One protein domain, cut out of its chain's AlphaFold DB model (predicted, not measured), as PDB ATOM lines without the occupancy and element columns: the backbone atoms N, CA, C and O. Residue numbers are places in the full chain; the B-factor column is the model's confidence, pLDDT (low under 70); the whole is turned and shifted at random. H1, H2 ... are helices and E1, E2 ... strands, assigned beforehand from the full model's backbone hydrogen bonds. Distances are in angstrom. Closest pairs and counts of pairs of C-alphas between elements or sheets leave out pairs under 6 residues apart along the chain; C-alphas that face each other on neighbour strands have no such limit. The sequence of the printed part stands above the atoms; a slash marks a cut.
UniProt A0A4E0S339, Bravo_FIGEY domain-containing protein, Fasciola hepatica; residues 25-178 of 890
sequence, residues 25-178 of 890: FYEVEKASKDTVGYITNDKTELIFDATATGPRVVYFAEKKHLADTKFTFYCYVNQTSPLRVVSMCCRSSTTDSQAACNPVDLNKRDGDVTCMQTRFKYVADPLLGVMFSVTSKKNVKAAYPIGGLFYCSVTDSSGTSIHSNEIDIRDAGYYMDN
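AT A GLANCE: This is residues 25 to 178 of the 890 residues of the protein "Bravo_FIGEY domain-containing protein" of Fasciola hepatica (UniProt A0A4E0S339). Two twisted sheets stand face to face as a sandwich, with the strands of the one at 7 degrees to those of the other. One is a branched sheet of seven strands built round E10, the other a sheet of five strands; the short helix H1 sits at one end of the long axis, just after E12. The printed part has 154 residues, with twelve named strands, E1 to E12, followed by one named helix, H1; the class is mostly strand. The five-strand sheet runs E2 E4 E9 E8 E7 and is mixed, and so is the branched one. The whole is compact, with a radius of gyration of the C-alphas of 15.1 A and spans of 47 by 33 by 29 A.

IN THESE COORDINATES: The branched sheet holds E1, residues 36 to 39, from C-alpha 36 at (16.985, 5.398, -105.234); E3, 56 to 60; E5, 85 to 91, 19.4 A; E6, 100 to 103; E10, 147 to 155, 25.4 A; E11, 161 to 163; and E12, 167 to 171. The other sheet holds E2, 45 to 49; E4, 69 to 76, 22.2 A; E7, 110 to 115; E8, 118 to 125, 21.8 A; and E9, 129 to 136, 23.6 A. H1 spans residues 172 to 177, 8.8 A, to C-alpha 177 at (3.571, 15.769, -90.132).

HOW THE PARTS SIT: On one side of E10 is E5, antiparallel, with N 87 and O 153 at 2.8 A. On the other side are E11, N 162 and O 154 at 2.9 A, and E12, N 167 and O 150 at 2.8 A, both antiparallel to E10. E6 forms a hairpin with E5, N 102 and O 88 at 2.8 A. E3 is parallel to E12, N 58 and O 168 at 2.8 A, and to E1, N 37 and O 57 at 2.8 A. In the other sheet E7, E8 and E9 make a meander, each strand the antiparallel neighbour of the one before: N 120 and O 113 are at 2.8 A, N 121 and O 133 at 2.8 A. E4 is antiparallel to E9, N 73 and O 132 at 2.8 A, and parallel to edge strand E2, N 48 and O 72 at 2.9 A. Between the sheets, the closest C-alphas of E5 and E7, Cys 90 and Cys 115, are at 6.1 A. H1, with every O i to N i+4 pair within hydrogen-bond range, only grazes the branched sheet with residues 172 to 174.

THE WHOLE: The C-alphas of Ser 158 and Asn 178, the two farthest apart, are separated by 47.6 A. The printed part has no cut, and no link is long. Mean pLDDT of the printed part is 87.4; residues 65 to 66, 94 to 95, 97 to 98 and 158 to 160 are under 70.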
ATOM      1  N   PHE A  25      37.464   5.458-101.265       86.88
ATOM      2  CA  PHE A  25      36.325   5.020-100.457       86.88
ATOM      3  C   PHE A  25      36.204   3.493-100.410       86.88
ATOM      4  O   PHE A  25      36.442   2.808-101.402       86.88
ATOM      5  N   TYR A  26      35.786   2.979 -99.255       84.50
ATOM      6  CA  TYR A  26      35.638   1.554 -98.969       84.50
ATOM      7  C   TYR A  26      34.162   1.113 -99.017       84.50
ATOM      8  O   TYR A  26      33.292   1.802 -98.481       84.50
ATOM      9  N   GLU A  27      33.879  -0.036 -99.645       87.44
ATOM     10  CA  GLU A  27      32.513  -0.569 -99.773       87.44
ATOM     11  C   GLU A  27      32.032  -1.179 -98.450       87.44
ATOM     12  O   GLU A  27      32.676  -2.060 -97.880       87.44
ATOM     13  N   VAL A  28      30.865  -0.746 -97.971       91.50
ATOM     14  CA  VAL A  28      30.281  -1.263 -96.726       91.50
ATOM     15  C   VAL A  28      29.262  -2.357 -97.048       91.50
ATOM     16  O   VAL A  28      28.234  -2.072 -97.646       91.50
ATOM     17  N   GLU A  29      29.491  -3.585 -96.566       88.50
ATOM     18  CA  GLU A  29      28.677  -4.800 -96.822       88.50
ATOM     19  C   GLU A  29      27.147  -4.608 -96.688       88.50
ATOM     20  O   GLU A  29      26.362  -5.280 -97.354       88.50
ATOM     21  N   LYS A  30      26.706  -3.687 -95.820       90.38
ATOM     22  CA  LYS A  30      25.286  -3.398 -95.544       90.38
ATOM     23  C   LYS A  30      24.734  -2.164 -96.265       90.38
ATOM     24  O   LYS A  30      23.578  -1.809 -96.038       90.38
ATOM     25  N   ALA A  31      25.532  -1.487 -97.087       92.69
ATOM     26  CA  ALA A  31      25.066  -0.386 -97.916       92.69
ATOM     27  C   ALA A  31      24.229  -0.913 -99.089       92.69
ATOM     28  O   ALA A  31      24.562  -1.908 -99.732       92.69
ATOM     29  N   SER A  32      23.125  -0.231 -99.381       92.31
ATOM     30  CA  SER A  32      22.376  -0.470-100.612       92.31
ATOM     31  C   SER A  32      23.191   0.031-101.805       92.31
ATOM     32  O   SER A  32      23.748   1.130-101.775       92.31
ATOM     33  N   LYS A  33      23.233  -0.772-102.876       88.81
ATOM     34  CA  LYS A  33      23.849  -0.376-104.149       88.81
ATOM     35  C   LYS A  33      22.911   0.452-105.038       88.81
ATOM     36  O   LYS A  33      23.373   1.006-106.031       88.81
ATOM     37  N   ASP A  34      21.638   0.570-104.656       88.00
ATOM     38  CA  ASP A  34      20.574   1.218-105.426       88.00
ATOM     39  C   ASP A  34      20.850   2.718-105.649       88.00
ATOM     40  O   ASP A  34      21.493   3.389-104.834       88.00
ATOM     41  N   THR A  35      20.323   3.274-106.744       84.56
ATOM     42  CA  THR A  35      20.350   4.725-107.009       84.56
ATOM     43  C   THR A  35      19.232   5.478-106.286       84.56
ATOM     44  O   THR A  35      19.366   6.672-106.030       84.56
ATOM     45  N   VAL A  36      18.136   4.801-105.926       89.19
ATOM     46  CA  VAL A  36      16.985   5.398-105.234       89.19
ATOM     47  C   VAL A  36      16.586   4.529-104.043       89.19
ATOM     48  O   VAL A  36      16.166   3.385-104.200       89.19
ATOM     49  N   GLY A  37      16.699   5.085-102.838       91.00
ATOM     50  CA  GLY A  37      16.330   4.436-101.587       91.00
ATOM     51  C   GLY A  37      15.071   5.038-100.965       91.00
ATOM     52  O   GLY A  37      14.906   6.256-100.902       91.00
ATOM     53  N   TYR A  38      14.199   4.173-100.450       90.88
ATOM     54  CA  TYR A  38      12.982   4.551 -99.731       90.88
ATOM     55  C   TYR A  38      13.083   4.116 -98.268       90.88
ATOM     56  O   TYR A  38      13.488   2.987 -97.978       90.88
ATOM     57  N   ILE A  39      12.694   5.017 -97.367       91.25
ATOM     58  CA  ILE A  39      12.555   4.798 -95.927       91.25
ATOM     59  C   ILE A  39      11.063   4.922 -95.596       91.25
ATOM     60  O   ILE A  39      10.448   5.962 -95.850       91.25
ATOM     61  N   THR A  40      10.480   3.854 -95.059       87.75
ATOM     62  CA  THR A  40       9.044   3.714 -94.748       87.75
ATOM     63  C   THR A  40       8.858   3.261 -93.298       87.75
ATOM     64  O   THR A  40       9.834   3.110 -92.560       87.75
ATOM     65  N   ASN A  41       7.616   3.029 -92.858       81.94
ATOM     66  CA  ASN A  41       7.391   2.412 -91.546       81.94
ATOM     67  C   ASN A  41       7.847   0.938 -91.490       81.94
ATOM     68  O   ASN A  41       8.211   0.471 -90.413       81.94
ATOM     69  N   ASP A  42       7.883   0.233 -92.629       84.94
ATOM     70  CA  ASP A  42       8.362  -1.156 -92.728       84.94
ATOM     71  C   ASP A  42       9.887  -1.237 -92.940       84.94
ATOM     72  O   ASP A  42      10.561  -2.093 -92.366       84.94
ATOM     73  N   LYS A  43      10.452  -0.323 -93.743       89.31
ATOM     74  CA  LYS A  43      11.897  -0.179 -93.984       89.31
ATOM     75  C   LYS A  43      12.403   1.076 -93.276       89.31
ATOM     76  O   LYS A  43      12.564   2.131 -93.885       89.31
ATOM     77  N   THR A  44      12.618   0.953 -91.970       91.12
ATOM     78  CA  THR A  44      12.929   2.081 -91.074       91.12
ATOM     79  C   THR A  44      14.366   2.586 -91.172       91.12
ATOM     80  O   THR A  44      14.622   3.741 -90.829       91.12
ATOM     81  N   GLU A  45      15.300   1.761 -91.656       93.62
ATOM     82  CA  GLU A  45      16.696   2.137 -91.884       93.62
ATOM     83  C   GLU A  45      17.110   1.971 -93.355       93.62
ATOM     84  O   GLU A  45      16.788   0.979 -94.014       93.62
ATOM     85  N   LEU A  46      17.868   2.950 -93.852       95.81
ATOM     86  CA  LEU A  46      18.597   2.887 -95.116       95.81
ATOM     87  C   LEU A  46      20.066   3.242 -94.871       95.81
ATOM     88  O   LEU A  46      20.377   4.189 -94.143       95.81
ATOM     89  N   ILE A  47      20.956   2.493 -95.516       96.69
ATOM     90  CA  ILE A  47      22.401   2.693 -95.468       96.69
ATOM     91  C   ILE A  47      22.907   2.922 -96.891       96.69
ATOM     92  O   ILE A  47      22.638   2.108 -97.773       96.69
ATOM     93  N   PHE A  48      23.672   3.993 -97.087       96.88
ATOM     94  CA  PHE A  48      24.516   4.211 -98.258       96.88
ATOM     95  C   PHE A  48      25.976   4.404 -97.832       96.88
ATOM     96  O   PHE A  48      26.282   4.723 -96.683       96.88
ATOM     97  N   ASP A  49      26.874   4.232 -98.788       94.69
ATOM     98  CA  ASP A  49      28.313   4.428 -98.687       94.69
ATOM     99  C   ASP A  49      28.821   5.376 -99.787       94.69
ATOM    100  O   ASP A  49      28.121   5.674-100.760       94.69
ATOM    101  N   ALA A  50      30.041   5.880 -99.613       92.06
ATOM    102  CA  ALA A  50      30.667   6.849-100.514       92.06
ATOM    103  C   ALA A  50      31.228   6.248-101.824       92.06
ATOM    104  O   ALA A  50      31.705   6.996-102.674       92.06
ATOM    105  N   THR A  51      31.142   4.926-102.019       88.69
ATOM    106  CA  THR A  51      31.636   4.215-103.220       88.69
ATOM    107  C   THR A  51      30.779   4.405-104.474       88.69
ATOM    108  O   THR A  51      31.187   4.003-105.565       88.69
ATOM    109  N   ALA A  52      29.591   5.008-104.344       85.00
ATOM    110  CA  ALA A  52      28.671   5.234-105.453       85.00
ATOM    111  C   ALA A  52      29.354   5.974-106.615       85.00
ATOM    112  O   ALA A  52      29.891   7.066-106.433       85.00
ATOM    113  N   THR A  53      29.279   5.415-107.825       74.69
ATOM    114  CA  THR A  53      29.890   5.971-109.051       74.69
ATOM    115  C   THR A  53      29.011   7.014-109.755       74.69
ATOM    116  O   THR A  53      29.319   7.461-110.857       74.69
ATOM    117  N   GLY A  54      27.894   7.375-109.130       78.38
ATOM    118  CA  GLY A  54      26.924   8.371-109.566       78.38
ATOM    119  C   GLY A  54      26.020   8.761-108.391       78.38
ATOM    120  O   GLY A  54      26.133   8.169-107.311       78.38
ATOM    121  N   PRO A  55      25.148   9.763-108.562       82.88
ATOM    122  CA  PRO A  55      24.367  10.323-107.468       82.88
ATOM    123  C   PRO A  55      23.238   9.385-107.018       82.88
ATOM    124  O   PRO A  55      22.705   8.599-107.808       82.88
ATOM    125  N   ARG A  56      22.851   9.491-105.743       89.44
ATOM    126  CA  ARG A  56      21.769   8.702-105.123       89.44
ATOM    127  C   ARG A  56      20.637   9.603-104.611       89.44
ATOM    128  O   ARG A  56      20.856  10.772-104.310       89.44
ATOM    129  N   VAL A  57      19.427   9.062-104.467       90.56
ATOM    130  CA  VAL A  57      18.259   9.766-103.898       90.56
ATOM    131  C   VAL A  57      17.702   8.995-102.698       90.56
ATOM    132  O   VAL A  57      17.569   7.774-102.758       90.56
ATOM    133  N   VAL A  58      17.349   9.694-101.617       93.56
ATOM    134  CA  VAL A  58      16.759   9.135-100.388       93.56
ATOM    135  C   VAL A  58      15.401   9.771-100.115       93.56
ATOM    136  O   VAL A  58      15.321  10.955 -99.794       93.56
ATOM    137  N   TYR A  59      14.332   8.979-100.146       91.56
ATOM    138  CA  TYR A  59      12.999   9.412 -99.725       91.56
ATOM    139  C   TYR A  59      12.691   8.943 -98.297       91.56
ATOM    140  O   TYR A  59      12.527   7.745 -98.069       91.56
ATOM    141  N   PHE A  60      12.497   9.870 -97.349       91.25
ATOM    142  CA  PHE A  60      11.715   9.569 -96.138       91.25
ATOM    143  C   PHE A  60      10.240   9.633 -96.535       91.25
ATOM    144  O   PHE A  60       9.610  10.688 -96.467       91.25
ATOM    145  N   ALA A  61       9.730   8.519 -97.058       87.62
ATOM    146  CA  ALA A  61       8.517   8.486 -97.867       87.62
ATOM    147  C   ALA A  61       7.220   8.574 -97.049       87.62
ATOM    148  O   ALA A  61       6.189   8.946 -97.600       87.62
ATOM    149  N   GLU A  62       7.262   8.249 -95.753       81.31
ATOM    150  CA  GLU A  62       6.077   8.129 -94.900       81.31
ATOM    151  C   GLU A  62       6.174   8.909 -93.582       81.31
ATOM    152  O   GLU A  62       7.241   9.328 -93.128       81.31
ATOM    153  N   LYS A  63       5.010   9.084 -92.949       74.12
ATOM    154  CA  LYS A  63       4.840   9.781 -91.674       74.12
ATOM    155  C   LYS A  63       5.384   8.959 -90.496       74.12
ATOM    156  O   LYS A  63       5.160   7.748 -90.417       74.12
ATOM    157  N   LYS A  64       6.079   9.620 -89.566       70.06
ATOM    158  CA  LYS A  64       6.911   8.990 -88.522       70.06
ATOM    159  C   LYS A  64       6.089   8.636 -87.274       70.06
ATOM    160  O   LYS A  64       6.194   9.302 -86.245       70.06
ATOM    161  N   HIS A  65       5.243   7.608 -87.367       67.00
ATOM    162  CA  HIS A  65       4.336   7.217 -86.273       67.00
ATOM    163  C   HIS A  65       4.703   5.904 -85.569       67.00
ATOM    164  O   HIS A  65       4.657   5.854 -84.337       67.00
ATOM    165  N   LEU A  66       5.075   4.851 -86.306       69.50
ATOM    166  CA  LEU A  66       5.278   3.518 -85.717       69.50
ATOM    167  C   LEU A  66       6.685   3.354 -85.113       69.50
ATOM    168  O   LEU A  66       6.837   2.894 -83.976       69.50
ATOM    169  N   ALA A  67       7.712   3.805 -85.836       80.75
ATOM    170  CA  ALA A  67       9.118   3.661 -85.470       80.75
ATOM    171  C   ALA A  67       9.923   4.950 -85.711       80.75
ATOM    172  O   ALA A  67       9.514   5.818 -86.483       80.75
ATOM    173  N   ASP A  68      11.078   5.055 -85.049       88.81
ATOM    174  CA  ASP A  68      12.112   6.022 -85.427       88.81
ATOM    175  C   ASP A  68      12.711   5.579 -86.772       88.81
ATOM    176  O   ASP A  68      12.990   4.394 -86.961       88.81
ATOM    177  N   THR A  69      12.916   6.515 -87.697       91.06
ATOM    178  CA  THR A  69      13.492   6.244 -89.022       91.06
ATOM    179  C   THR A  69      14.886   6.850 -89.157       91.06
ATOM    180  O   THR A  69      15.156   7.941 -88.648       91.06
ATOM    181  N   LYS A  70      15.805   6.143 -89.823       93.31
ATOM    182  CA  LYS A  70      17.236   6.476 -89.861       93.31
ATOM    183  C   LYS A  70      17.812   6.341 -91.267       93.31
ATOM    184  O   LYS A  70      17.732   5.286 -91.885       93.31
ATOM    185  N   PHE A  71      18.460   7.401 -91.739       96.31
ATOM    186  CA  PHE A  71      19.392   7.316 -92.860       96.31
ATOM    187  C   PHE A  71      20.823   7.318 -92.316       96.31
ATOM    188  O   PHE A  71      21.138   8.094 -91.409       96.31
ATOM    189  N   THR A  72      21.675   6.454 -92.865       96.94
ATOM    190  CA  THR A  72      23.099   6.350 -92.527       96.94
ATOM    191  C   THR A  72      23.933   6.463 -93.797       96.94
ATOM    192  O   THR A  72      23.655   5.774 -94.776       96.94
ATOM    193  N   PHE A  73      24.969   7.295 -93.762       96.94
ATOM    194  CA  PHE A  73      25.910   7.488 -94.856       96.94
ATOM    195  C   PHE A  73      27.344   7.259 -94.366       96.94
ATOM    196  O   PHE A  73      27.843   7.994 -93.512       96.94
ATOM    197  N   TYR A  74      27.993   6.220 -94.889       96.50
ATOM    198  CA  TYR A  74      29.369   5.869 -94.552       96.50
ATOM    199  C   TYR A  74      30.359   6.562 -95.487       96.50
ATOM    200  O   TYR A  74      30.485   6.209 -96.660       96.50
ATOM    201  N   CYS A  75      31.100   7.514 -94.931       95.00
ATOM    202  CA  CYS A  75      32.243   8.147 -95.565       95.00
ATOM    203  C   CYS A  75      33.532   7.490 -95.049       95.00
ATOM    204  O   CYS A  75      34.274   8.084 -94.263       95.00
ATOM    205  N   TYR A  76      33.730   6.221 -95.420       93.19
ATOM    206  CA  TYR A  76      34.874   5.412 -94.993       93.19
ATOM    207  C   TYR A  76      35.885   5.199 -96.118       93.19
ATOM    208  O   TYR A  76      35.499   5.095 -97.282       93.19
ATOM    209  N   VAL A  77      37.168   5.119 -95.759       89.31
ATOM    210  CA  VAL A  77      38.305   5.070 -96.686       89.31
ATOM    211  C   VAL A  77      39.336   3.998 -96.331       89.31
ATOM    212  O   VAL A  77      39.436   3.569 -95.184       89.31
ATOM    213  N   ASN A  78      40.126   3.586 -97.325       81.38
ATOM    214  CA  ASN A  78      41.244   2.657 -97.155       81.38
ATOM    215  C   ASN A  78      42.533   3.414 -96.764       81.38
ATOM    216  O   ASN A  78      43.350   3.751 -97.620       81.38
ATOM    217  N   GLN A  79      42.688   3.730 -95.475       75.06
ATOM    218  CA  GLN A  79      43.865   4.406 -94.905       75.06
ATOM    219  C   GLN A  79      44.387   3.672 -93.663       75.06
ATOM    220  O   GLN A  79      43.648   2.985 -92.956       75.06
ATOM    221  N   THR A  80      45.683   3.828 -93.412       72.25
ATOM    222  CA  THR A  80      46.433   3.279 -92.274       72.25
ATOM    223  C   THR A  80      47.070   4.406 -91.442       72.25
ATOM    224  O   THR A  80      47.240   4.268 -90.228       72.25
ATOM    225  N   SER A  81      47.313   5.566 -92.060       78.69
ATOM    226  CA  SER A  81      47.632   6.832 -91.405       78.69
ATOM    227  C   SER A  81      46.376   7.574 -90.896       78.69
ATOM    228  O   SER A  81      45.287   7.401 -91.450       78.69
ATOM    229  N   PRO A  82      46.482   8.421 -89.849       84.62
ATOM    230  CA  PRO A  82      45.360   9.236 -89.389       84.62
ATOM    231  C   PRO A  82      44.923  10.311 -90.392       84.62
ATOM    232  O   PRO A  82      45.733  11.085 -90.905       84.62
ATOM    233  N   LEU A  83      43.612  10.415 -90.592       87.94
ATOM    234  CA  LEU A  83      42.976  11.423 -91.433       87.94
ATOM    235  C   LEU A  83      43.103  12.825 -90.820       87.94
ATOM    236  O   LEU A  83      43.029  13.012 -89.605       87.94
ATOM    237  N   ARG A  84      43.266  13.834 -91.679       87.25
ATOM    238  CA  ARG A  84      43.462  15.238 -91.289       87.25
ATOM    239  C   ARG A  84      42.140  15.988 -91.141       87.25
ATOM    240  O   ARG A  84      41.992  16.779 -90.214       87.25
ATOM    241  N   VAL A  85      41.198  15.766 -92.059       91.44
ATOM    242  CA  VAL A  85      39.848  16.358 -92.042       91.44
ATOM    243  C   VAL A  85      38.858  15.361 -92.637       91.44
ATOM    244  O   VAL A  85      39.151  14.720 -93.640       91.44
ATOM    245  N   VAL A  86      37.652  15.282 -92.079       94.31
ATOM    246  CA  VAL A  86      36.480  14.748 -92.786       94.31
ATOM    247  C   VAL A  86      35.366  15.781 -92.678       94.31
ATOM    248  O   VAL A  86      35.178  16.353 -91.608       94.31
ATOM    249  N   SER A  87      34.646  16.051 -93.765       94.69
ATOM    250  CA  SER A  87      33.603  17.084 -93.826       94.69
ATOM    251  C   SER A  87      32.300  16.553 -94.411       94.69
ATOM    252  O   SER A  87      32.312  15.783 -95.371       94.69
ATOM    253  N   MET A  88      31.177  17.037 -93.878       96.00
ATOM    254  CA  MET A  88      29.867  16.959 -94.528       96.00
ATOM    255  C   MET A  88      29.680  18.213 -95.386       96.00
ATOM    256  O   MET A  88      29.665  19.323 -94.855       96.00
ATOM    257  N   CYS A  89      29.550  18.047 -96.697       93.31
ATOM    258  CA  CYS A  89      29.348  19.125 -97.658       93.31
ATOM    259  C   CYS A  89      27.910  19.110 -98.184       93.31
ATOM    260  O   CYS A  89      27.332  18.041 -98.385       93.31
ATOM    261  N   CYS A  90      27.319  20.284 -98.407       92.75
ATOM    262  CA  CYS A  90      25.953  20.379 -98.921       92.75
ATOM    263  C   CYS A  90      25.674  21.649 -99.729       92.75
ATOM    264  O   CYS A  90      26.335  22.675 -99.549       92.75
ATOM    265  N   ARG A  91      24.648  21.577-100.585       89.19
ATOM    266  CA  ARG A  91      24.085  22.704-101.344       89.19
ATOM    267  C   ARG A  91      22.585  22.517-101.601       89.19
ATOM    268  O   ARG A  91      22.060  21.407-101.502       89.19
ATOM    269  N   SER A  92      21.887  23.607-101.914       82.94
ATOM    270  CA  SER A  92      20.431  23.618-102.124       82.94
ATOM    271  C   SER A  92      20.001  23.097-103.497       82.94
ATOM    272  O   SER A  92      18.930  22.504-103.603       82.94
ATOM    273  N   SER A  93      20.813  23.312-104.529       77.69
ATOM    274  CA  SER A  93      20.509  22.990-105.925       77.69
ATOM    275  C   SER A  93      21.762  22.555-106.691       77.69
ATOM    276  O   SER A  93      22.878  22.963-106.371       77.69
ATOM    277  N   THR A  94      21.573  21.786-107.768       69.94
ATOM    278  CA  THR A  94      22.631  21.434-108.736       69.94
ATOM    279  C   THR A  94      23.232  22.669-109.419       69.94
ATOM    280  O   THR A  94      24.372  22.629-109.878       69.94
ATOM    281  N   THR A  95      22.480  23.775-109.448       68.00
ATOM    282  CA  THR A  95      22.889  25.086-109.977       68.00
ATOM    283  C   THR A  95      23.808  25.880-109.050       68.00
ATOM    284  O   THR A  95      24.378  26.878-109.487       68.00
ATOM    285  N   ASP A  96      23.933  25.489-107.781       71.50
ATOM    286  CA  ASP A  96      24.687  26.260-106.793       71.50
ATOM    287  C   ASP A  96      26.180  25.925-106.916       71.50
ATOM    288  O   ASP A  96      26.593  24.781-106.713       71.50
ATOM    289  N   SER A  97      26.991  26.931-107.254       59.94
ATOM    290  CA  SER A  97      28.424  26.784-107.555       59.94
ATOM    291  C   SER A  97      29.339  26.712-106.326       59.94
ATOM    292  O   SER A  97      30.541  26.507-106.473       59.94
ATOM    293  N   GLN A  98      28.797  26.885-105.118       68.31
ATOM    294  CA  GLN A  98      29.532  26.755-103.860       68.31
ATOM    295  C   GLN A  98      28.759  25.858-102.893       68.31
ATOM    296  O   GLN A  98      27.628  26.163-102.516       68.31
ATOM    297  N   ALA A  99      29.388  24.760-102.471       81.38
ATOM    298  CA  ALA A  99      28.881  23.884-101.423       81.38
ATOM    299  C   ALA A  99      29.486  24.259-100.062       81.38
ATOM    300  O   ALA A  99      30.677  24.551 -99.948       81.38
ATOM    301  N   ALA A 100      28.674  24.212 -99.008       89.31
ATOM    302  CA  ALA A 100      29.114  24.470 -97.645       89.31
ATOM    303  C   ALA A 100      29.697  23.190 -97.022       89.31
ATOM    304  O   ALA A 100      28.952  22.341 -96.529       89.31
ATOM    305  N   CYS A 101      31.023  23.041 -97.040       91.38
ATOM    306  CA  CYS A 101      31.724  21.941 -96.372       91.38
ATOM    307  C   CYS A 101      31.954  22.234 -94.882       91.38
ATOM    308  O   CYS A 101      32.664  23.168 -94.520       91.38
ATOM    309  N   ASN A 102      31.362  21.408 -94.020       94.81
ATOM    310  CA  ASN A 102      31.403  21.533 -92.566       94.81
ATOM    311  C   ASN A 102      32.275  20.404 -91.975       94.81
ATOM    312  O   ASN A 102      31.867  19.239 -92.047       94.81
ATOM    313  N   PRO A 103      33.466  20.711 -91.422       94.25
ATOM    314  CA  PRO A 103      34.397  19.704 -90.920       94.25
ATOM    315  C   PRO A 103      33.952  19.078 -89.592       94.25
ATOM    316  O   PRO A 103      33.279  19.697 -88.767       94.25
ATOM    317  N   VAL A 104      34.374  17.833 -89.389       95.25
ATOM    318  CA  VAL A 104      34.121  16.992 -88.216       95.25
ATOM    319  C   VAL A 104      35.327  17.028 -87.275       95.25
ATOM    320  O   VAL A 104      36.473  16.968 -87.718       95.25
ATOM    321  N   ASP A 105      35.081  17.084 -85.965       91.69
ATOM    322  CA  ASP A 105      36.142  16.984 -84.958       91.69
ATOM    323  C   ASP A 105      36.539  15.519 -84.731       91.69
ATOM    324  O   ASP A 105      35.970  14.829 -83.886       91.69
ATOM    325  N   LEU A 106      37.545  15.060 -85.480       90.44
ATOM    326  CA  LEU A 106      38.075  13.691 -85.425       90.44
ATOM    327  C   LEU A 106      38.673  13.303 -84.057       90.44
ATOM    328  O   LEU A 106      38.890  12.121 -83.802       90.44
ATOM    329  N   ASN A 107      38.904  14.258 -83.147       89.62
ATOM    330  CA  ASN A 107      39.335  13.965 -81.773       89.62
ATOM    331  C   ASN A 107      38.179  13.449 -80.897       89.62
ATOM    332  O   ASN A 107      38.411  12.951 -79.792       89.62
ATOM    333  N   LYS A 108      36.927  13.582 -81.358       92.25
ATOM    334  CA  LYS A 108      35.729  13.067 -80.693       92.25
ATOM    335  C   LYS A 108      35.185  11.871 -81.463       92.25
ATOM    336  O   LYS A 108      34.887  11.965 -82.648       92.25
ATOM    337  N   ARG A 109      34.978  10.757 -80.756       92.50
ATOM    338  CA  ARG A 109      34.385   9.538 -81.325       92.50
ATOM    339  C   ARG A 109      32.979   9.770 -81.882       92.50
ATOM    340  O   ARG A 109      32.594   9.117 -82.844       92.50
ATOM    341  N   ASP A 110      32.207  10.668 -81.281       95.88
ATOM    342  CA  ASP A 110      30.851  10.995 -81.706       95.88
ATOM    343  C   ASP A 110      30.502  12.466 -81.451       95.88
ATOM    344  O   ASP A 110      31.115  13.150 -80.626       95.88
ATOM    345  N   GLY A 111      29.510  12.955 -82.193       96.00
ATOM    346  CA  GLY A 111      29.027  14.326 -82.098       96.00
ATOM    347  C   GLY A 111      27.939  14.639 -83.121       96.00
ATOM    348  O   GLY A 111      27.266  13.748 -83.643       96.00
ATOM    349  N   ASP A 112      27.771  15.925 -83.418       95.94
ATOM    350  CA  ASP A 112      26.832  16.429 -84.419       95.94
ATOM    351  C   ASP A 112      27.529  17.412 -85.371       95.94
ATOM    352  O   ASP A 112      28.356  18.217 -84.941       95.94
ATOM    353  N   VAL A 113      27.144  17.384 -86.646       95.50
ATOM    354  CA  VAL A 113      27.468  18.401 -87.656       95.50
ATOM    355  C   VAL A 113      26.172  18.873 -88.315       95.50
ATOM    356  O   VAL A 113      25.281  18.072 -88.602       95.50
ATOM    357  N   THR A 114      26.039  20.176 -88.548       93.44
ATOM    358  CA  THR A 114      24.872  20.757 -89.229       93.44
ATOM    359  C   THR A 114      25.286  21.215 -90.618       93.44
ATOM    360  O   THR A 114      26.282  21.915 -90.754       93.44
ATOM    361  N   CYS A 115      24.515  20.841 -91.635       90.75
ATOM    362  CA  CYS A 115      24.706  21.284 -93.010       90.75
ATOM    363  C   CYS A 115      23.354  21.770 -93.560       90.75
ATOM    364  O   CYS A 115      22.349  21.057 -93.476       90.75
ATOM    365  N   MET A 116      23.304  23.016 -94.046       88.38
ATOM    366  CA  MET A 116      22.057  23.771 -94.254       88.38
ATOM    367  C   MET A 116      21.168  23.725 -92.991       88.38
ATOM    368  O   MET A 116      21.579  24.202 -91.937       88.38
ATOM    369  N   GLN A 117      19.966  23.145 -93.076       88.50
ATOM    370  CA  GLN A 117      19.036  22.963 -91.950       88.50
ATOM    371  C   GLN A 117      19.052  21.527 -91.386       88.50
ATOM    372  O   GLN A 117      18.349  21.236 -90.418       88.50
ATOM    373  N   THR A 118      19.864  20.626 -91.954       90.44
ATOM    374  CA  THR A 118      19.940  19.217 -91.541       90.44
ATOM    375  C   THR A 118      21.074  19.003 -90.542       90.44
ATOM    376  O   THR A 118      22.239  19.270 -90.833       90.44
ATOM    377  N   ARG A 119      20.740  18.472 -89.360       92.62
ATOM    378  CA  ARG A 119      21.704  18.040 -88.338       92.62
ATOM    379  C   ARG A 119      21.969  16.542 -88.475       92.62
ATOM    380  O   ARG A 119      21.076  15.733 -88.220       92.62
ATOM    381  N   PHE A 120      23.195  16.186 -88.836       95.19
ATOM    382  CA  PHE A 120      23.682  14.812 -88.839       95.19
ATOM    383  C   PHE A 120      24.404  14.521 -87.527       95.19
ATOM    384  O   PHE A 120      25.308  15.255 -87.130       95.19
ATOM    385  N   LYS A 121      24.067  13.402 -86.892       96.81
ATOM    386  CA  LYS A 121      24.947  12.773 -85.911       96.81
ATOM    387  C   LYS A 121      26.090  12.090 -86.638       96.81
ATOM    388  O   LYS A 121      25.840  11.393 -87.622       96.81
ATOM    389  N   TYR A 122      27.305  12.233 -86.133       97.31
ATOM    390  CA  TYR A 122      28.460  11.513 -86.649       97.31
ATOM    391  C   TYR A 122      29.027  10.540 -85.615       97.31
ATOM    392  O   TYR A 122      28.952  10.783 -84.409       97.31
ATOM    393  N   VAL A 123      29.619   9.457 -86.111       97.06
ATOM    394  CA  VAL A 123      30.605   8.645 -85.392       97.06
ATOM    395  C   VAL A 123      31.878   8.667 -86.230       97.06
ATOM    396  O   VAL A 123      31.839   8.309 -87.408       97.06
ATOM    397  N   ALA A 124      32.971   9.138 -85.642       94.88
ATOM    398  CA  ALA A 124      34.264   9.286 -86.293       94.88
ATOM    399  C   ALA A 124      35.241   8.204 -85.823       94.88
ATOM    400  O   ALA A 124      35.326   7.882 -84.635       94.88
ATOM    401  N   ASP A 125      36.002   7.690 -86.779       92.38
ATOM    402  CA  ASP A 125      37.178   6.858 -86.588       92.38
ATOM    403  C   ASP A 125      38.367   7.580 -87.257       92.38
ATOM    404  O   ASP A 125      38.299   7.859 -88.458       92.38
ATOM    405  N   PRO A 126      39.442   7.929 -86.522       87.88
ATOM    406  CA  PRO A 126      40.555   8.697 -87.084       87.88
ATOM    407  C   PRO A 126      41.312   8.019 -88.232       87.88
ATOM    408  O   PRO A 126      42.065   8.709 -88.914       87.88
ATOM    409  N   LEU A 127      41.151   6.707 -88.436       87.06
ATOM    410  CA  LEU A 127      41.775   5.955 -89.529       87.06
ATOM    411  C   LEU A 127      40.761   5.682 -90.647       87.06
ATOM    412  O   LEU A 127      41.029   5.953 -91.814       87.06
ATOM    413  N   LEU A 128      39.579   5.167 -90.288       88.88
ATOM    414  CA  LEU A 128      38.590   4.707 -91.266       88.88
ATOM    415  C   LEU A 128      37.735   5.831 -91.857       88.88
ATOM    416  O   LEU A 128      37.233   5.657 -92.961       88.88
ATOM    417  N   GLY A 129      37.531   6.959 -91.166       92.94
ATOM    418  CA  GLY A 129      36.665   8.055 -91.622       92.94
ATOM    419  C   GLY A 129      35.422   8.255 -90.753       92.94
ATOM    420  O   GLY A 129      35.460   8.087 -89.537       92.94
ATOM    421  N   VAL A 130      34.301   8.675 -91.352       96.12
ATOM    422  CA  VAL A 130      33.109   9.098 -90.591       96.12
ATOM    423  C   VAL A 130      31.826   8.434 -91.086       96.12
ATOM    424  O   VAL A 130      31.461   8.522 -92.258       96.12
ATOM    425  N   MET A 131      31.080   7.834 -90.156       96.75
ATOM    426  CA  MET A 131      29.683   7.459 -90.360       96.75
ATOM    427  C   MET A 131      28.787   8.641 -89.978       96.75
ATOM    428  O   MET A 131      28.653   8.975 -88.799       96.75
ATOM    429  N   PHE A 132      28.116   9.231 -90.960       97.25
ATOM    430  CA  PHE A 132      27.058  10.213 -90.741       97.25
ATOM    431  C   PHE A 132      25.700   9.520 -90.621       97.25
ATOM    432  O   PHE A 132      25.439   8.499 -91.252       97.25
ATOM    433  N   SER A 133      24.794  10.085 -89.829       96.56
ATOM    434  CA  SER A 133      23.418   9.604 -89.734       96.56
ATOM    435  C   SER A 133      22.444  10.719 -89.379       96.56
ATOM    436  O   SER A 133      22.751  11.605 -88.584       96.56
ATOM    437  N   VAL A 134      21.241  10.659 -89.942       94.12
ATOM    438  CA  VAL A 134      20.120  11.525 -89.562       94.12
ATOM    439  C   VAL A 134      18.952  10.642 -89.134       94.12
ATOM    440  O   VAL A 134      18.632   9.646 -89.785       94.12
ATOM    441  N   THR A 135      18.351  10.963 -87.988       90.56
ATOM    442  CA  THR A 135      17.291  10.158 -87.364       90.56
ATOM    443  C   THR A 135      16.041  11.004 -87.165       90.56
ATOM    444  O   THR A 135      16.044  11.951 -86.380       90.56
ATOM    445  N   SER A 136      14.963  10.636 -87.850       86.88
ATOM    446  CA  SER A 136      13.626  11.178 -87.626       86.88
ATOM    447  C   SER A 136      12.936  10.373 -86.525       86.88
ATOM    448  O   SER A 136      12.584   9.210 -86.717       86.88
ATOM    449  N   LYS A 137      12.752  10.986 -85.354       85.62
ATOM    450  CA  LYS A 137      12.094  10.345 -84.208       85.62
ATOM    451  C   LYS A 137      10.581  10.277 -84.387       85.62
ATOM    452  O   LYS A 137       9.967  11.246 -84.840       85.62
ATOM    453  N   LYS A 138       9.968   9.177 -83.953       84.75
ATOM    454  CA  LYS A 138       8.516   9.006 -84.016       84.75
ATOM    455  C   LYS A 138       7.785  10.042 -83.171       84.75
ATOM    456  O   LYS A 138       8.183  10.338 -82.045       84.75
ATOM    457  N   ASN A 139       6.689  10.567 -83.712       78.31
ATOM    458  CA  ASN A 139       5.825  11.574 -83.089       78.31
ATOM    459  C   ASN A 139       6.523  12.899 -82.701       78.31
ATOM    460  O   ASN A 139       5.943  13.701 -81.970       78.31
ATOM    461  N   VAL A 140       7.734  13.170 -83.207       81.69
ATOM    462  CA  VAL A 140       8.435  14.453 -83.030       81.69
ATOM    463  C   VAL A 140       8.350  15.246 -84.330       81.69
ATOM    464  O   VAL A 140       8.993  14.894 -85.316       81.69
ATOM    465  N   LYS A 141       7.585  16.346 -84.337       78.19
ATOM    466  CA  LYS A 141       7.559  17.257 -85.491       78.19
ATOM    467  C   LYS A 141       8.911  17.963 -85.629       78.19
ATOM    468  O   LYS A 141       9.369  18.609 -84.687       78.19
ATOM    469  N   ALA A 142       9.531  17.860 -86.801       80.25
ATOM    470  CA  ALA A 142      10.703  18.656 -87.149       80.25
ATOM    471  C   ALA A 142      10.289  20.098 -87.500       80.25
ATOM    472  O   ALA A 142       9.208  20.319 -88.043       80.25
ATOM    473  N   ALA A 143      11.152  21.075 -87.208       82.88
ATOM    474  CA  ALA A 143      10.908  22.488 -87.531       82.88
ATOM    475  C   ALA A 143      11.148  22.826 -89.017       82.88
ATOM    476  O   ALA A 143      10.628  23.821 -89.512       82.88
ATOM    477  N   TYR A 144      11.922  21.988 -89.710       84.94
ATOM    478  CA  TYR A 144      12.307  22.106 -91.116       84.94
ATOM    479  C   TYR A 144      12.345  20.699 -91.745       84.94
ATOM    480  O   TYR A 144      12.556  19.728 -91.006       84.94
ATOM    481  N   PRO A 145      12.148  20.551 -93.069       86.81
ATOM    482  CA  PRO A 145      12.335  19.270 -93.745       86.81
ATOM    483  C   PRO A 145      13.815  18.873 -93.760       86.81
ATOM    484  O   PRO A 145      14.689  19.728 -93.906       86.81
ATOM    485  N   ILE A 146      14.101  17.569 -93.703       86.62
ATOM    486  CA  ILE A 146      15.413  17.066 -94.128       86.62
ATOM    487  C   ILE A 146      15.457  17.188 -95.660       86.62
ATOM    488  O   ILE A 146      14.646  16.571 -96.356       86.62
ATOM    489  N   GLY A 147      16.351  18.032 -96.175       87.12
ATOM    490  CA  GLY A 147      16.354  18.434 -97.582       87.12
ATOM    491  C   GLY A 147      17.677  19.037 -98.044       87.12
ATOM    492  O   GLY A 147      18.291  19.806 -97.301       87.12
ATOM    493  N   GLY A 148      18.090  18.701 -99.269       89.25
ATOM    494  CA  GLY A 148      19.292  19.224 -99.929       89.25
ATOM    495  C   GLY A 148      20.107  18.143-100.645       89.25
ATOM    496  O   GLY A 148      19.812  16.951-100.531       89.25
ATOM    497  N   LEU A 149      21.147  18.581-101.358       91.00
ATOM    498  CA  LEU A 149      22.206  17.721-101.887       91.00
ATOM    499  C   LEU A 149      23.324  17.626-100.847       91.00
ATOM    500  O   LEU A 149      23.783  18.655-100.347       91.00
ATOM    501  N   PHE A 150      23.763  16.407-100.534       93.44
ATOM    502  CA  PHE A 150      24.802  16.127 -99.540       93.44
ATOM    503  C   PHE A 150      25.886  15.217-100.122       93.44
ATOM    504  O   PHE A 150      25.580  14.230-100.783       93.44
ATOM    505  N   TYR A 151      27.149  15.502 -99.833       92.75
ATOM    506  CA  TYR A 151      28.282  14.626-100.136       92.75
ATOM    507  C   TYR A 151      29.327  14.749 -99.026       92.75
ATOM    508  O   TYR A 151      29.280  15.688 -98.229       92.75
ATOM    509  N   CYS A 152      30.272  13.816 -98.937       93.75
ATOM    510  CA  CYS A 152      31.372  13.946 -97.986       93.75
ATOM    511  C   CYS A 152      32.700  14.279 -98.663       93.75
ATOM    512  O   CYS A 152      32.935  13.954 -99.829       93.75
ATOM    513  N   SER A 153      33.583  14.912 -97.894       90.38
ATOM    514  CA  SER A 153      34.991  15.100 -98.231       90.38
ATOM    515  C   SER A 153      35.866  14.438 -97.176       90.38
ATOM    516  O   SER A 153      35.582  14.574 -95.987       90.38
ATOM    517  N   VAL A 154      36.925  13.750 -97.599       89.75
ATOM    518  CA  VAL A 154      37.945  13.166 -96.716       89.75
ATOM    519  C   VAL A 154      39.302  13.681 -97.153       89.75
ATOM    520  O   VAL A 154      39.623  13.564 -98.330       89.75
ATOM    521  N   THR A 155      40.089  14.193 -96.212       84.00
ATOM    522  CA  THR A 155      41.465  14.658 -96.402       84.00
ATOM    523  C   THR A 155      42.421  13.831 -95.546       84.00
ATOM    524  O   THR A 155      42.250  13.761 -94.326       84.00
ATOM    525  N   ASP A 156      43.445  13.238 -96.158       80.56
ATOM    526  CA  ASP A 156      44.481  12.472 -95.454       80.56
ATOM    527  C   ASP A 156      45.569  13.360 -94.818       80.56
ATOM    528  O   ASP A 156      45.573  14.591 -94.952       80.56
ATOM    529  N   SER A 157      46.522  12.740 -94.116       70.50
ATOM    530  CA  SER A 157      47.648  13.434 -93.480       70.50
ATOM    531  C   SER A 157      48.549  14.199 -94.463       70.50
ATOM    532  O   SER A 157      49.210  15.151 -94.049       70.50
ATOM    533  N   SER A 158      48.573  13.826 -95.749       63.72
ATOM    534  CA  SER A 158      49.329  14.524 -96.801       63.72
ATOM    535  C   SER A 158      48.606  15.762 -97.350       63.72
ATOM    536  O   SER A 158      49.241  16.625 -97.946       63.72
ATOM    537  N   GLY A 159      47.290  15.879 -97.126       64.44
ATOM    538  CA  GLY A 159      46.432  16.909 -97.725       64.44
ATOM    539  C   GLY A 159      45.679  16.453 -98.985       64.44
ATOM    540  O   GLY A 159      44.863  17.214 -99.509       64.44
ATOM    541  N   THR A 160      45.893  15.215 -99.441       67.94
ATOM    542  CA  THR A 160      45.113  14.584-100.522       67.94
ATOM    543  C   THR A 160      43.649  14.494-100.077       67.94
ATOM    544  O   THR A 160      43.401  14.097 -98.940       67.94
ATOM    545  N   SER A 161      42.683  14.900-100.913       75.12
ATOM    546  CA  SER A 161      41.298  15.190-100.499       75.12
ATOM    547  C   SER A 161      40.219  14.672-101.469       75.12
ATOM    548  O   SER A 161      39.891  15.344-102.448       75.12
ATOM    549  N   ILE A 162      39.611  13.509-101.210       79.06
ATOM    550  CA  ILE A 162      38.570  12.924-102.085       79.06
ATOM    551  C   ILE A 162      37.145  13.384-101.738       79.06
ATOM    552  O   ILE A 162      36.867  13.836-100.623       79.06
ATOM    553  N   HIS A 163      36.230  13.235-102.703       86.56
ATOM    554  CA  HIS A 163      34.810  13.588-102.596       86.56
ATOM    555  C   HIS A 163      33.907  12.443-103.060       86.56
ATOM    556  O   HIS A 163      34.159  11.854-104.110       86.56
ATOM    557  N   SER A 164      32.841  12.155-102.309       89.62
ATOM    558  CA  SER A 164      31.799  11.226-102.762       89.62
ATOM    559  C   SER A 164      30.920  11.861-103.844       89.62
ATOM    560  O   SER A 164      30.819  13.085-103.930       89.62
ATOM    561  N   ASN A 165      30.191  11.035-104.598       87.62
ATOM    562  CA  ASN A 165      29.044  11.518-105.372       87.62
ATOM    563  C   ASN A 165      27.933  12.064-104.441       87.62
ATOM    564  O   ASN A 165      27.911  11.769-103.239       87.62
ATOM    565  N   GLU A 166      27.029  12.882-104.993       88.88
ATOM    566  CA  GLU A 166      25.965  13.562-104.235       88.88
ATOM    567  C   GLU A 166      24.778  12.646-103.887       88.88
ATOM    568  O   GLU A 166      24.406  11.736-104.632       88.88
ATOM    569  N   ILE A 167      24.148  12.933-102.748       92.56
ATOM    570  CA  ILE A 167      22.948  12.276-102.234       92.56
ATOM    571  C   ILE A 167      21.861  13.337-102.027       92.56
ATOM    572  O   ILE A 167      21.987  14.205-101.163       92.56
ATOM    573  N   ASP A 168      20.787  13.259-102.808       90.75
ATOM    574  CA  ASP A 168      19.584  14.089-102.666       90.75
ATOM    575  C   ASP A 168      18.668  13.482-101.594       90.75
ATOM    576  O   ASP A 168      18.187  12.356-101.753       90.75
ATOM    577  N   ILE A 169      18.434  14.196-100.490       93.06
ATOM    578  CA  ILE A 169      17.545  13.732 -99.414       93.06
ATOM    579  C   ILE A 169      16.211  14.484 -99.474       93.06
ATOM    580  O   ILE A 169      16.173  15.710 -99.517       93.06
ATOM    581  N   ARG A 170      15.103  13.733 -99.437       90.88
ATOM    582  CA  ARG A 170      13.733  14.214 -99.663       90.88
ATOM    583  C   ARG A 170      12.786  13.745 -98.551       90.88
ATOM    584  O   ARG A 170      12.326  12.600 -98.549       90.88
ATOM    585  N   ASP A 171      12.478  14.619 -97.591       90.44
ATOM    586  CA  ASP A 171      11.581  14.302 -96.466       90.44
ATOM    587  C   ASP A 171      10.097  14.529 -96.786       90.44
ATOM    588  O   ASP A 171       9.566  15.625 -96.605       90.44
ATOM    589  N   ALA A 172       9.407  13.483 -97.251       88.50
ATOM    590  CA  ALA A 172       7.957  13.513 -97.459       88.50
ATOM    591  C   ALA A 172       7.193  13.497 -96.127       88.50
ATOM    592  O   ALA A 172       6.175  14.179 -95.984       88.50
ATOM    593  N   GLY A 173       7.719  12.765 -95.139       86.62
ATOM    594  CA  GLY A 173       7.169  12.678 -93.789       86.62
ATOM    595  C   GLY A 173       6.966  14.048 -93.140       86.62
ATOM    596  O   GLY A 173       5.900  14.288 -92.587       86.62
ATOM    597  N   TYR A 174       7.906  14.989 -93.297       87.56
ATOM    598  CA  TYR A 174       7.762  16.377 -92.823       87.56
ATOM    599  C   TYR A 174       6.493  17.068 -93.350       87.56
ATOM    600  O   TYR A 174       5.768  17.715 -92.589       87.56
ATOM    601  N   TYR A 175       6.185  16.928 -94.642       86.31
ATOM    602  CA  TYR A 175       4.984  17.534 -95.225       86.31
ATOM    603  C   TYR A 175       3.704  16.862 -94.700       86.31
ATOM    604  O   TYR A 175       2.705  17.546 -94.480       86.31
ATOM    605  N   MET A 176       3.752  15.556 -94.407       82.62
ATOM    606  CA  MET A 176       2.651  14.806 -93.785       82.62
ATOM    607  C   MET A 176       2.489  15.097 -92.279       82.62
ATOM    608  O   MET A 176       1.369  15.089 -91.772       82.62
ATOM    609  N   ASP A 177       3.572  15.378 -91.552       80.12
ATOM    610  CA  ASP A 177       3.571  15.769 -90.132       80.12
ATOM    611  C   ASP A 177       2.977  17.164 -89.905       80.12
ATOM    612  O   ASP A 177       2.425  17.445 -88.837       80.12
ATOM    613  N   ASN A 178       3.013  18.018 -90.926       78.69
ATOM    614  CA  ASN A 178       2.346  19.318 -90.941       78.69
ATOM    615  C   ASN A 178       0.868  19.261 -91.375       78.69
ATOM    616  O   ASN A 178       0.192  20.290 -91.381       78.69
TER     617      ASN A 178